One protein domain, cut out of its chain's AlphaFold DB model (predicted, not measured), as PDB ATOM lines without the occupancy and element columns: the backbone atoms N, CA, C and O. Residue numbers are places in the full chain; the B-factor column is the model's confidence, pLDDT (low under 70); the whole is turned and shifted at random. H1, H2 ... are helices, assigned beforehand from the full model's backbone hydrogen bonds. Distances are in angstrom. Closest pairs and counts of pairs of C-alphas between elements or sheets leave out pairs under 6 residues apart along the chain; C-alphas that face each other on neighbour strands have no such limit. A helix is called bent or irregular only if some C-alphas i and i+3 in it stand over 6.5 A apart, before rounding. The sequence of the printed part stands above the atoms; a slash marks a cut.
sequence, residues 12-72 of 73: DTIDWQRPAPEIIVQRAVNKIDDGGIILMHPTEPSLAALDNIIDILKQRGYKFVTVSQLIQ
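AT A GLANCE: This is residues 12 to 72 of the 73 residues of the protein "Polysaccharide deacetylase" of Halanaerobiaceae bacterium (UniProt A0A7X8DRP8). Two helices, H1 and the longer H2, pack on each other slantwise and point the same way along their axes, joined by a long link, residues 31 to 43, that folds back from the end of H1 to the beginning of H2. The short H3 is set away from both, near the end of the printed part, and Gln 72 beyond it is one of the two C-alphas farthest apart. The printed part has 61 residues with three named helices, in the order H1, H2, H3 along the chain, and no named strand; the class is all helix, with under half of the residues, 30 of the 61, in named elements. The whole is compact, with a radius of gyration of the C-alphas of 11.4 A, and the C-alphas span 33 by 22 by 17 A along their three main axes.

IN THESE COORDINATES: Begin with the longest helix, H2, residues 44 to 59. Find C-alpha 44 at (54.995, -40.526, -14.728); from there the helix runs to C-alpha 59 at (39.758, -45.635, 3.464), 24.3 A away, and you can watch x fall and z rise on the way. Near residue 51 you will find a kink of 32 degrees, and H2 is irregular there, with C-alphas 48 and 51 standing 7.3 A apart. Next go back to H1, residues 21 to 30, which begins at C-alpha 21 at (50.195, -35.710, -9.058) and ends at C-alpha 30, 14.2 A away; here x falls while z changes little between the two ends. Last comes H3, residues 67 to 70, only four residues, which ends at C-alpha 70 at (31.912, -54.468, -12.034), 5.1 A from C-alpha 67.

HOW THE PARTS SIT: Look first at H2 and H1, which touch, with 16 pairs of C-alphas within 8 A. Their closest C-alphas are those of Pro 21 and Ala 49, 4.9 A apart, and their centres are 8.5 A apart. The two helices run the same way at a steep tilt of 37 degrees, only just past shallow. Now move outward to H3: it touches no helix, and it is apart from H1 and apart from H2, though it follows H2 in the chain. In the backbone atoms, every O i to N i+4 pair of H1 is within hydrogen-bond range, and 10 of 12 are in H2. H3 is too short for such a pair, and its one O i to N i+3 pair is within range.

THE WHOLE: To take the measure of the whole, find C-alpha 20 and C-alpha 72, of Ala 20 and Gln 72: these are the two farthest apart, 34.6 A. The first and last printed C-alphas, those of Asp 12 and Gln 72, are 22.4 A apart. The residues run from 12 to 72 without a gap, and the printed part has no cut. Between H1 and H2 you will find a long link of 13 residues, 31 to 43, with no named element; its C-alphas lie 5 to 13 A from the mean of all C-alphas. Trace it from C-alpha 31 at (34.669, -37.387, -9.365) through C-alpha 35 at (30.205, -48.388, -9.304) to C-alpha 43 at (52.245, -41.567, -17.202). Between H2 and H3 the link is short, with 7 residues. In the B-factor column the mean pLDDT of the printed part is 97.2, and no printed residue of this predicted model is under 70.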
ATOM      1  N   ASP A  12      37.413 -38.934 -15.167       97.94
ATOM      2  CA  ASP A  12      38.643 -38.688 -15.931       97.94
ATOM      3  C   ASP A  12      39.665 -37.902 -15.098       97.94
ATOM      4  O   ASP A  12      39.372 -36.801 -14.592       97.94
ATOM      5  N   THR A  13      40.870 -38.466 -14.990       98.12
ATOM      6  CA  THR A  13      42.031 -37.852 -14.338       98.12
ATOM      7  C   THR A  13      42.697 -36.777 -15.196       98.12
ATOM      8  O   THR A  13      43.277 -35.824 -14.656       98.12
ATOM      9  N   ILE A  14      42.554 -36.868 -16.524       98.31
ATOM     10  CA  ILE A  14      43.217 -36.006 -17.511       98.31
ATOM     11  C   ILE A  14      44.747 -36.039 -17.308       98.31
ATOM     12  O   ILE A  14      45.453 -35.034 -17.405       98.31
ATOM     13  N   ASP A  15      45.262 -37.213 -16.956       98.38
ATOM     14  CA  ASP A  15      46.669 -37.449 -16.649       98.38
ATOM     15  C   ASP A  15      47.588 -37.334 -17.873       98.38
ATOM     16  O   ASP A  15      48.759 -36.980 -17.748       98.38
ATOM     17  N   TRP A  16      47.045 -37.530 -19.074       98.00
ATOM     18  CA  TRP A  16      47.738 -37.317 -20.347       98.00
ATOM     19  C   TRP A  16      48.237 -35.873 -20.548       98.00
ATOM     20  O   TRP A  16      49.169 -35.656 -21.320       98.00
ATOM     21  N   GLN A  17      47.680 -34.888 -19.829       98.44
ATOM     22  CA  GLN A  17      48.200 -33.509 -19.800       98.44
ATOM     23  C   GLN A  17      49.400 -33.328 -18.858       98.44
ATOM     24  O   GLN A  17      49.946 -32.231 -18.771       98.44
ATOM     25  N   ARG A  18      49.806 -34.387 -18.149       98.12
ATOM     26  CA  ARG A  18      50.890 -34.400 -17.158       98.12
ATOM     27  C   ARG A  18      50.759 -33.303 -16.079       98.12
ATOM     28  O   ARG A  18      51.739 -32.603 -15.819       98.12
ATOM     29  N   PRO A  19      49.579 -33.112 -15.453       98.38
ATOM     30  CA  PRO A  19      49.455 -32.189 -14.327       98.38
ATOM     31  C   PRO A  19      50.247 -32.703 -13.112       98.38
ATOM     32  O   PRO A  19      50.706 -33.845 -13.093       98.38
ATOM     33  N   ALA A  20      50.367 -31.876 -12.073       98.56
ATOM     34  CA  ALA A  20      50.949 -32.311 -10.805       98.56
ATOM     35  C   ALA A  20      50.173 -33.521 -10.223       98.56
ATOM     36  O   ALA A  20      48.940 -33.555 -10.354       98.56
ATOM     37  N   PRO A  21      50.842 -34.505  -9.586       98.62
ATOM     38  CA  PRO A  21      50.195 -35.710  -9.058       98.62
ATOM     39  C   PRO A  21      49.003 -35.422  -8.136       98.62
ATOM     40  O   PRO A  21      47.992 -36.117  -8.197       98.62
ATOM     41  N   GLU A  22      49.055 -34.352  -7.346       98.62
ATOM     42  CA  GLU A  22      47.986 -33.961  -6.419       98.62
ATOM     43  C   GLU A  22      46.689 -33.604  -7.159       98.62
ATOM     44  O   GLU A  22      45.592 -33.898  -6.683       98.62
ATOM     45  N   ILE A  23      46.802 -33.026  -8.361       98.62
ATOM     46  CA  ILE A  23      45.654 -32.717  -9.223       98.62
ATOM     47  C   ILE A  23      45.035 -34.014  -9.762       98.62
ATOM     48  O   ILE A  23      43.809 -34.113  -9.854       98.62
ATOM     49  N   ILE A  24      45.856 -35.015 -10.102       98.69
ATOM     50  CA  ILE A  24      45.386 -36.342 -10.540       98.69
ATOM     51  C   ILE A  24      44.631 -37.016  -9.398       98.69
ATOM     52  O   ILE A  24      43.493 -37.443  -9.603       98.69
ATOM     53  N   VAL A  25      45.217 -37.037  -8.195       98.69
ATOM     54  CA  VAL A  25      44.576 -37.577  -6.988       98.69
ATOM     55  C   VAL A  25      43.229 -36.896  -6.767       98.69
ATOM     56  O   VAL A  25      42.208 -37.576  -6.706       98.69
ATOM     57  N   GLN A  26      43.197 -35.560  -6.726       98.50
ATOM     58  CA  GLN A  26      41.971 -34.796  -6.501       98.50
ATOM     59  C   GLN A  26      40.887 -35.130  -7.536       98.50
ATOM     60  O   GLN A  26      39.728 -35.337  -7.176       98.50
ATOM     61  N   ARG A  27      41.244 -35.193  -8.824       98.12
ATOM     62  CA  ARG A  27      40.295 -35.505  -9.902       98.12
ATOM     63  C   ARG A  27      39.782 -36.938  -9.820       98.12
ATOM     64  O   ARG A  27      38.598 -37.138 -10.061       98.12
ATOM     65  N   ALA A  28      40.635 -37.898  -9.475       97.56
ATOM     66  CA  ALA A  28      40.245 -39.293  -9.307       97.56
ATOM     67  C   ALA A  28      39.275 -39.464  -8.130       97.56
ATOM     68  O   ALA A  28      38.205 -40.043  -8.291       97.56
ATOM     69  N   VAL A  29      39.620 -38.924  -6.956       96.94
ATOM     70  CA  VAL A  29      38.878 -39.198  -5.714       96.94
ATOM     71  C   VAL A  29      37.622 -38.346  -5.542       96.94
ATOM     72  O   VAL A  29      36.746 -38.731  -4.775       96.94
ATOM     73  N   ASN A  30      37.513 -37.192  -6.205       96.12
ATOM     74  CA  ASN A  30      36.344 -36.312  -6.053       96.12
ATOM     75  C   ASN A  30      35.282 -36.495  -7.141       96.12
ATOM     76  O   ASN A  30      34.178 -35.988  -6.979       96.12
ATOM     77  N   LYS A  31      35.613 -37.150  -8.259       91.56
ATOM     78  CA  LYS A  31      34.669 -37.387  -9.365       91.56
ATOM     79  C   LYS A  31      34.080 -38.797  -9.365       91.56
ATOM     80  O   LYS A  31      33.328 -39.125 -10.274       91.56
ATOM     81  N   ILE A  32      34.505 -39.648  -8.436       92.44
ATOM     82  CA  ILE A  32      34.081 -41.041  -8.391       92.44
ATOM     83  C   ILE A  32      32.845 -41.193  -7.507       92.44
ATOM     84  O   ILE A  32      32.806 -40.651  -6.406       92.44
ATOM     85  N   ASP A  33      31.886 -41.963  -8.007       90.31
ATOM     86  CA  ASP A  33      30.689 -42.410  -7.300       90.31
ATOM     87  C   ASP A  33      30.672 -43.949  -7.252       90.31
ATOM     88  O   ASP A  33      31.510 -44.620  -7.872       90.31
ATOM     89  N   ASP A  34      29.711 -44.517  -6.526       92.81
ATOM     90  CA  ASP A  34      29.532 -45.965  -6.416       92.81
ATOM     91  C   ASP A  34      29.376 -46.624  -7.794       92.81
ATOM     92  O   ASP A  34      28.615 -46.174  -8.651       92.81
ATOM     93  N   GLY A  35      30.142 -47.694  -8.017       93.50
ATOM     94  CA  GLY A  35      30.205 -48.388  -9.304       93.50
ATOM     95  C   GLY A  35      30.945 -47.628 -10.414       93.50
ATOM     96  O   GLY A  35      30.804 -47.957 -11.590       93.50
ATOM     97  N   GLY A  36      31.721 -46.596 -10.075       95.06
ATOM     98  CA  GLY A  36      32.427 -45.789 -11.061       95.06
ATOM     99  C   GLY A  36      33.685 -46.431 -11.665       95.06
ATOM    100  O   GLY A  36      34.327 -47.305 -11.084       95.06
ATOM    101  N   ILE A  37      34.070 -45.933 -12.843       97.75
ATOM    102  CA  ILE A  37      35.280 -46.327 -13.578       97.75
ATOM    103  C   ILE A  37      36.164 -45.088 -13.735       97.75
ATOM    104  O   ILE A  37      35.737 -44.088 -14.319       97.75
ATOM    105  N   ILE A  38      37.400 -45.164 -13.235       98.19
ATOM    106  CA  ILE A  38      38.407 -44.102 -13.355       98.19
ATOM    107  C   ILE A  38      39.257 -44.355 -14.607       98.19
ATOM    108  O   ILE A  38      39.869 -45.417 -14.733       98.19
ATOM    109  N   LEU A  39      39.326 -43.379 -15.514       98.44
ATOM    110  CA  LEU A  39      40.241 -43.398 -16.658       98.44
ATOM    111  C   LEU A  39      41.623 -42.867 -16.257       98.44
ATOM    112  O   LEU A  39      41.756 -41.750 -15.745       98.44
ATOM    113  N   MET A  40      42.652 -43.664 -16.546       98.44
ATOM    114  CA  MET A  40      44.065 -43.343 -16.339       98.44
ATOM    115  C   MET A  40      44.929 -43.957 -17.447       98.44
ATOM    116  O   MET A  40      44.540 -44.934 -18.087       98.44
ATOM    117  N   HIS A  41      46.132 -43.421 -17.612       98.62
ATOM    118  CA  HIS A  41      47.180 -43.878 -18.516       98.62
ATOM    119  C   HIS A  41      48.502 -44.072 -17.741       98.62
ATOM    120  O   HIS A  41      48.708 -43.482 -16.675       98.62
ATOM    121  N   PRO A  42      49.446 -44.885 -18.251       98.12
ATOM    122  CA  PRO A  42      50.749 -45.091 -17.617       98.12
ATOM    123  C   PRO A  42      51.683 -43.891 -17.859       98.12
ATOM    124  O   PRO A  42      52.636 -43.965 -18.633       98.12
ATOM    125  N   THR A  43      51.389 -42.762 -17.215       98.25
ATOM    126  CA  THR A  43      52.245 -41.567 -17.202       98.25
ATOM    127  C   THR A  43      53.065 -41.495 -15.912       98.25
ATOM    128  O   THR A  43      52.696 -42.078 -14.894       98.25
ATOM    129  N   GLU A  44      54.176 -40.758 -15.927       98.44
ATOM    130  CA  GLU A  44      54.995 -40.526 -14.728       98.44
ATOM    131  C   GLU A  44      54.198 -39.852 -13.586       98.44
ATOM    132  O   GLU A  44      54.251 -40.358 -12.464       98.44
ATOM    133  N   PRO A  45      53.381 -38.802 -13.825       98.38
ATOM    134  CA  PRO A  45      52.499 -38.269 -12.785       98.38
ATOM    135  C   PRO A  45      51.472 -39.280 -12.260       98.38
ATOM    136  O   PRO A  45      51.200 -39.296 -11.061       98.38
ATOM    137  N   SER A  46      50.928 -40.147 -13.124       98.50
ATOM    138  CA  SER A  46      50.014 -41.217 -12.697       98.50
ATOM    139  C   SER A  46      50.702 -42.226 -11.788       98.50
ATOM    140  O   SER A  46      50.106 -42.635 -10.796       98.50
ATOM    141  N   LEU A  47      51.962 -42.580 -12.071       98.56
ATOM    142  CA  LEU A  47      52.761 -43.443 -11.199       98.56
ATOM    143  C   LEU A  47      52.930 -42.826  -9.803       98.56
ATOM    144  O   LEU A  47      52.745 -43.520  -8.811       98.56
ATOM    145  N   ALA A  48      53.216 -41.524  -9.725       98.69
ATOM    146  CA  ALA A  48      53.358 -40.817  -8.450       98.69
ATOM    147  C   ALA A  48      52.024 -40.617  -7.695       98.69
ATOM    148  O   ALA A  48      52.024 -40.442  -6.478       98.69
ATOM    149  N   ALA A  49      50.886 -40.624  -8.397       98.62
ATOM    150  CA  ALA A  49      49.557 -40.428  -7.813       98.62
ATOM    151  C   ALA A  49      48.865 -41.734  -7.376       98.62
ATOM    152  O   ALA A  49      47.986 -41.692  -6.511       98.62
ATOM    153  N   LEU A  50      49.216 -42.872  -7.986       98.62
ATOM    154  CA  LEU A  50      48.444 -44.115  -7.906       98.62
ATOM    155  C   LEU A  50      48.254 -44.625  -6.471       98.62
ATOM    156  O   LEU A  50      47.122 -44.926  -6.088       98.62
ATOM    157  N   ASP A  51      49.322 -44.671  -5.672       98.62
ATOM    158  CA  ASP A  51      49.261 -45.185  -4.296       98.62
ATOM    159  C   ASP A  51      48.300 -44.355  -3.429       98.62
ATOM    160  O   ASP A  51      47.417 -44.903  -2.770       98.62
ATOM    161  N   ASN A  52      48.366 -43.023  -3.533       98.69
ATOM    162  CA  ASN A  52      47.467 -42.120  -2.810       98.69
ATOM    163  C   ASN A  52      45.997 -42.307  -3.220       98.69
ATOM    164  O   ASN A  52      45.111 -42.275  -2.365       98.69
ATOM    165  N   ILE A  53      45.716 -42.507  -4.514       98.50
ATOM    166  CA  ILE A  53      44.348 -42.768  -4.998       98.50
ATOM    167  C   ILE A  53      43.810 -44.058  -4.374       98.50
ATOM    168  O   ILE A  53      42.686 -44.077  -3.864       98.50
ATOM    169  N   ILE A  54      44.611 -45.126  -4.396       98.44
ATOM    170  CA  ILE A  54      44.229 -46.430  -3.849       98.44
ATOM    171  C   ILE A  54      43.960 -46.327  -2.347       98.44
ATOM    172  O   ILE A  54      42.922 -46.810  -1.886       98.44
ATOM    173  N   ASP A  55      44.853 -45.688  -1.594       98.62
ATOM    174  CA  ASP A  55      44.734 -45.566  -0.142       98.62
ATOM    175  C   ASP A  55      43.511 -44.744   0.267       98.62
ATOM    176  O   ASP A  55      42.726 -45.188   1.110       98.62
ATOM    177  N   ILE A  56      43.285 -43.590  -0.371       98.44
ATOM    178  CA  ILE A  56      42.124 -42.736  -0.085       98.44
ATOM    179  C   ILE A  56      40.818 -43.485  -0.369       98.44
ATOM    180  O   ILE A  56      39.902 -43.460   0.454       98.44
ATOM    181  N   LEU A  57      40.706 -44.161  -1.516       97.94
ATOM    182  CA  LEU A  57      39.468 -44.852  -1.879       97.94
ATOM    183  C   LEU A  57      39.221 -46.088  -1.003       97.94
ATOM    184  O   LEU A  57      38.083 -46.310  -0.589       97.94
ATOM    185  N   LYS A  58      40.266 -46.830  -0.615       98.00
ATOM    186  CA  LYS A  58      40.136 -47.908   0.381       98.00
ATOM    187  C   LYS A  58      39.657 -47.386   1.733       98.00
ATOM    188  O   LYS A  58      38.772 -47.991   2.331       98.00
ATOM    189  N   GLN A  59      40.196 -46.260   2.207       98.19
ATOM    190  CA  GLN A  59      39.758 -45.635   3.464       98.19
ATOM    191  C   GLN A  59      38.294 -45.180   3.410       98.19
ATOM    192  O   GLN A  59      37.604 -45.214   4.426       98.19
ATOM    193  N   ARG A  60      37.800 -44.804   2.225       97.00
ATOM    194  CA  ARG A  60      36.383 -44.489   1.984       97.00
ATOM    195  C   ARG A  60      35.486 -45.726   1.836       97.00
ATOM    196  O   ARG A  60      34.287 -45.571   1.645       97.00
ATOM    197  N   GLY A  61      36.038 -46.935   1.938       97.44
ATOM    198  CA  GLY A  61      35.286 -48.189   1.872       97.44
ATOM    199  C   GLY A  61      35.112 -48.765   0.466       97.44
ATOM    200  O   GLY A  61      34.413 -49.766   0.315       97.44
ATOM    201  N   TYR A  62      35.754 -48.194  -0.560       97.62
ATOM    202  CA  TYR A  62      35.687 -48.747  -1.911       97.62
ATOM    203  C   TYR A  62      36.466 -50.057  -2.030       97.62
ATOM    204  O   TYR A  62      37.563 -50.229  -1.487       97.62
ATOM    205  N   LYS A  63      35.921 -50.963  -2.841       97.12
ATOM    206  CA  LYS A  63      36.595 -52.179  -3.286       97.12
ATOM    207  C   LYS A  63      37.032 -52.013  -4.734       97.12
ATOM    208  O   LYS A  63      36.221 -51.719  -5.605       97.12
ATOM    209  N   PHE A  64      38.309 -52.261  -4.998       97.06
ATOM    210  CA  PHE A  64      38.820 -52.311  -6.363       97.06
ATOM    211  C   PHE A  64      38.504 -53.667  -6.987       97.06
ATOM    212  O   PHE A  64      38.817 -54.718  -6.423       97.06
ATOM    213  N   VAL A  65      37.892 -53.627  -8.165       97.44
ATOM    214  CA  VAL A  65      37.549 -54.793  -8.977       97.44
ATOM    215  C   VAL A  65      37.946 -54.533 -10.425       97.44
ATOM    216  O   VAL A  65      38.218 -53.402 -10.827       97.44
ATOM    217  N   THR A  66      37.999 -55.587 -11.227       97.81
ATOM    218  CA  THR A  66      38.150 -55.441 -12.679       97.81
ATOM    219  C   THR A  66      36.855 -54.923 -13.308       97.81
ATOM    220  O   THR A  66      35.770 -55.152 -12.777       97.81
ATOM    221  N   VAL A  67      36.945 -54.307 -14.492       96.81
ATOM    222  CA  VAL A  67      35.758 -53.877 -15.258       96.81
ATOM    223  C   VAL A  67      34.794 -55.043 -15.491       96.81
ATOM    224  O   VAL A  67      33.589 -54.872 -15.358       96.81
ATOM    225  N   SER A  68      35.309 -56.240 -15.791       96.56
ATOM    226  CA  SER A  68      34.480 -57.431 -16.009       96.56
ATOM    227  C   SER A  68      33.656 -57.818 -14.783       96.56
ATOM    228  O   SER A  68      32.520 -58.235 -14.951       96.56
ATOM    229  N   GLN A  69      34.216 -57.686 -13.578       97.12
ATOM    230  CA  GLN A  69      33.494 -57.950 -12.330       97.12
ATOM    231  C   GLN A  69      32.442 -56.871 -12.077       97.12
ATOM    232  O   GLN A  69      31.298 -57.202 -11.803       97.12
ATOM    233  N   LEU A  70      32.811 -55.600 -12.255       95.38
ATOM    234  CA  LEU A  70      31.912 -54.468 -12.034       95.38
ATOM    235  C   LEU A  70      30.643 -54.533 -12.900       95.38
ATOM    236  O   LEU A  70      29.565 -54.219 -12.424       95.38
ATOM    237  N   ILE A  71      30.754 -54.946 -14.167       92.69
ATOM    238  CA  ILE A  71      29.601 -55.018 -15.089       92.69
ATOM    239  C   ILE A  71      28.830 -56.350 -15.025       92.69
ATOM    240  O   ILE A  71      27.957 -56.588 -15.867       92.69
ATOM    241  N   GLN A  72      29.230 -57.258 -14.131       87.12
ATOM    242  CA  GLN A  72      28.537 -58.519 -13.849       87.12
ATOM    243  C   GLN A  72      27.677 -58.449 -12.579       87.12
ATOM    244  O   GLN A  72      26.824 -59.320 -12.413       87.12
TER     245      GLN A  72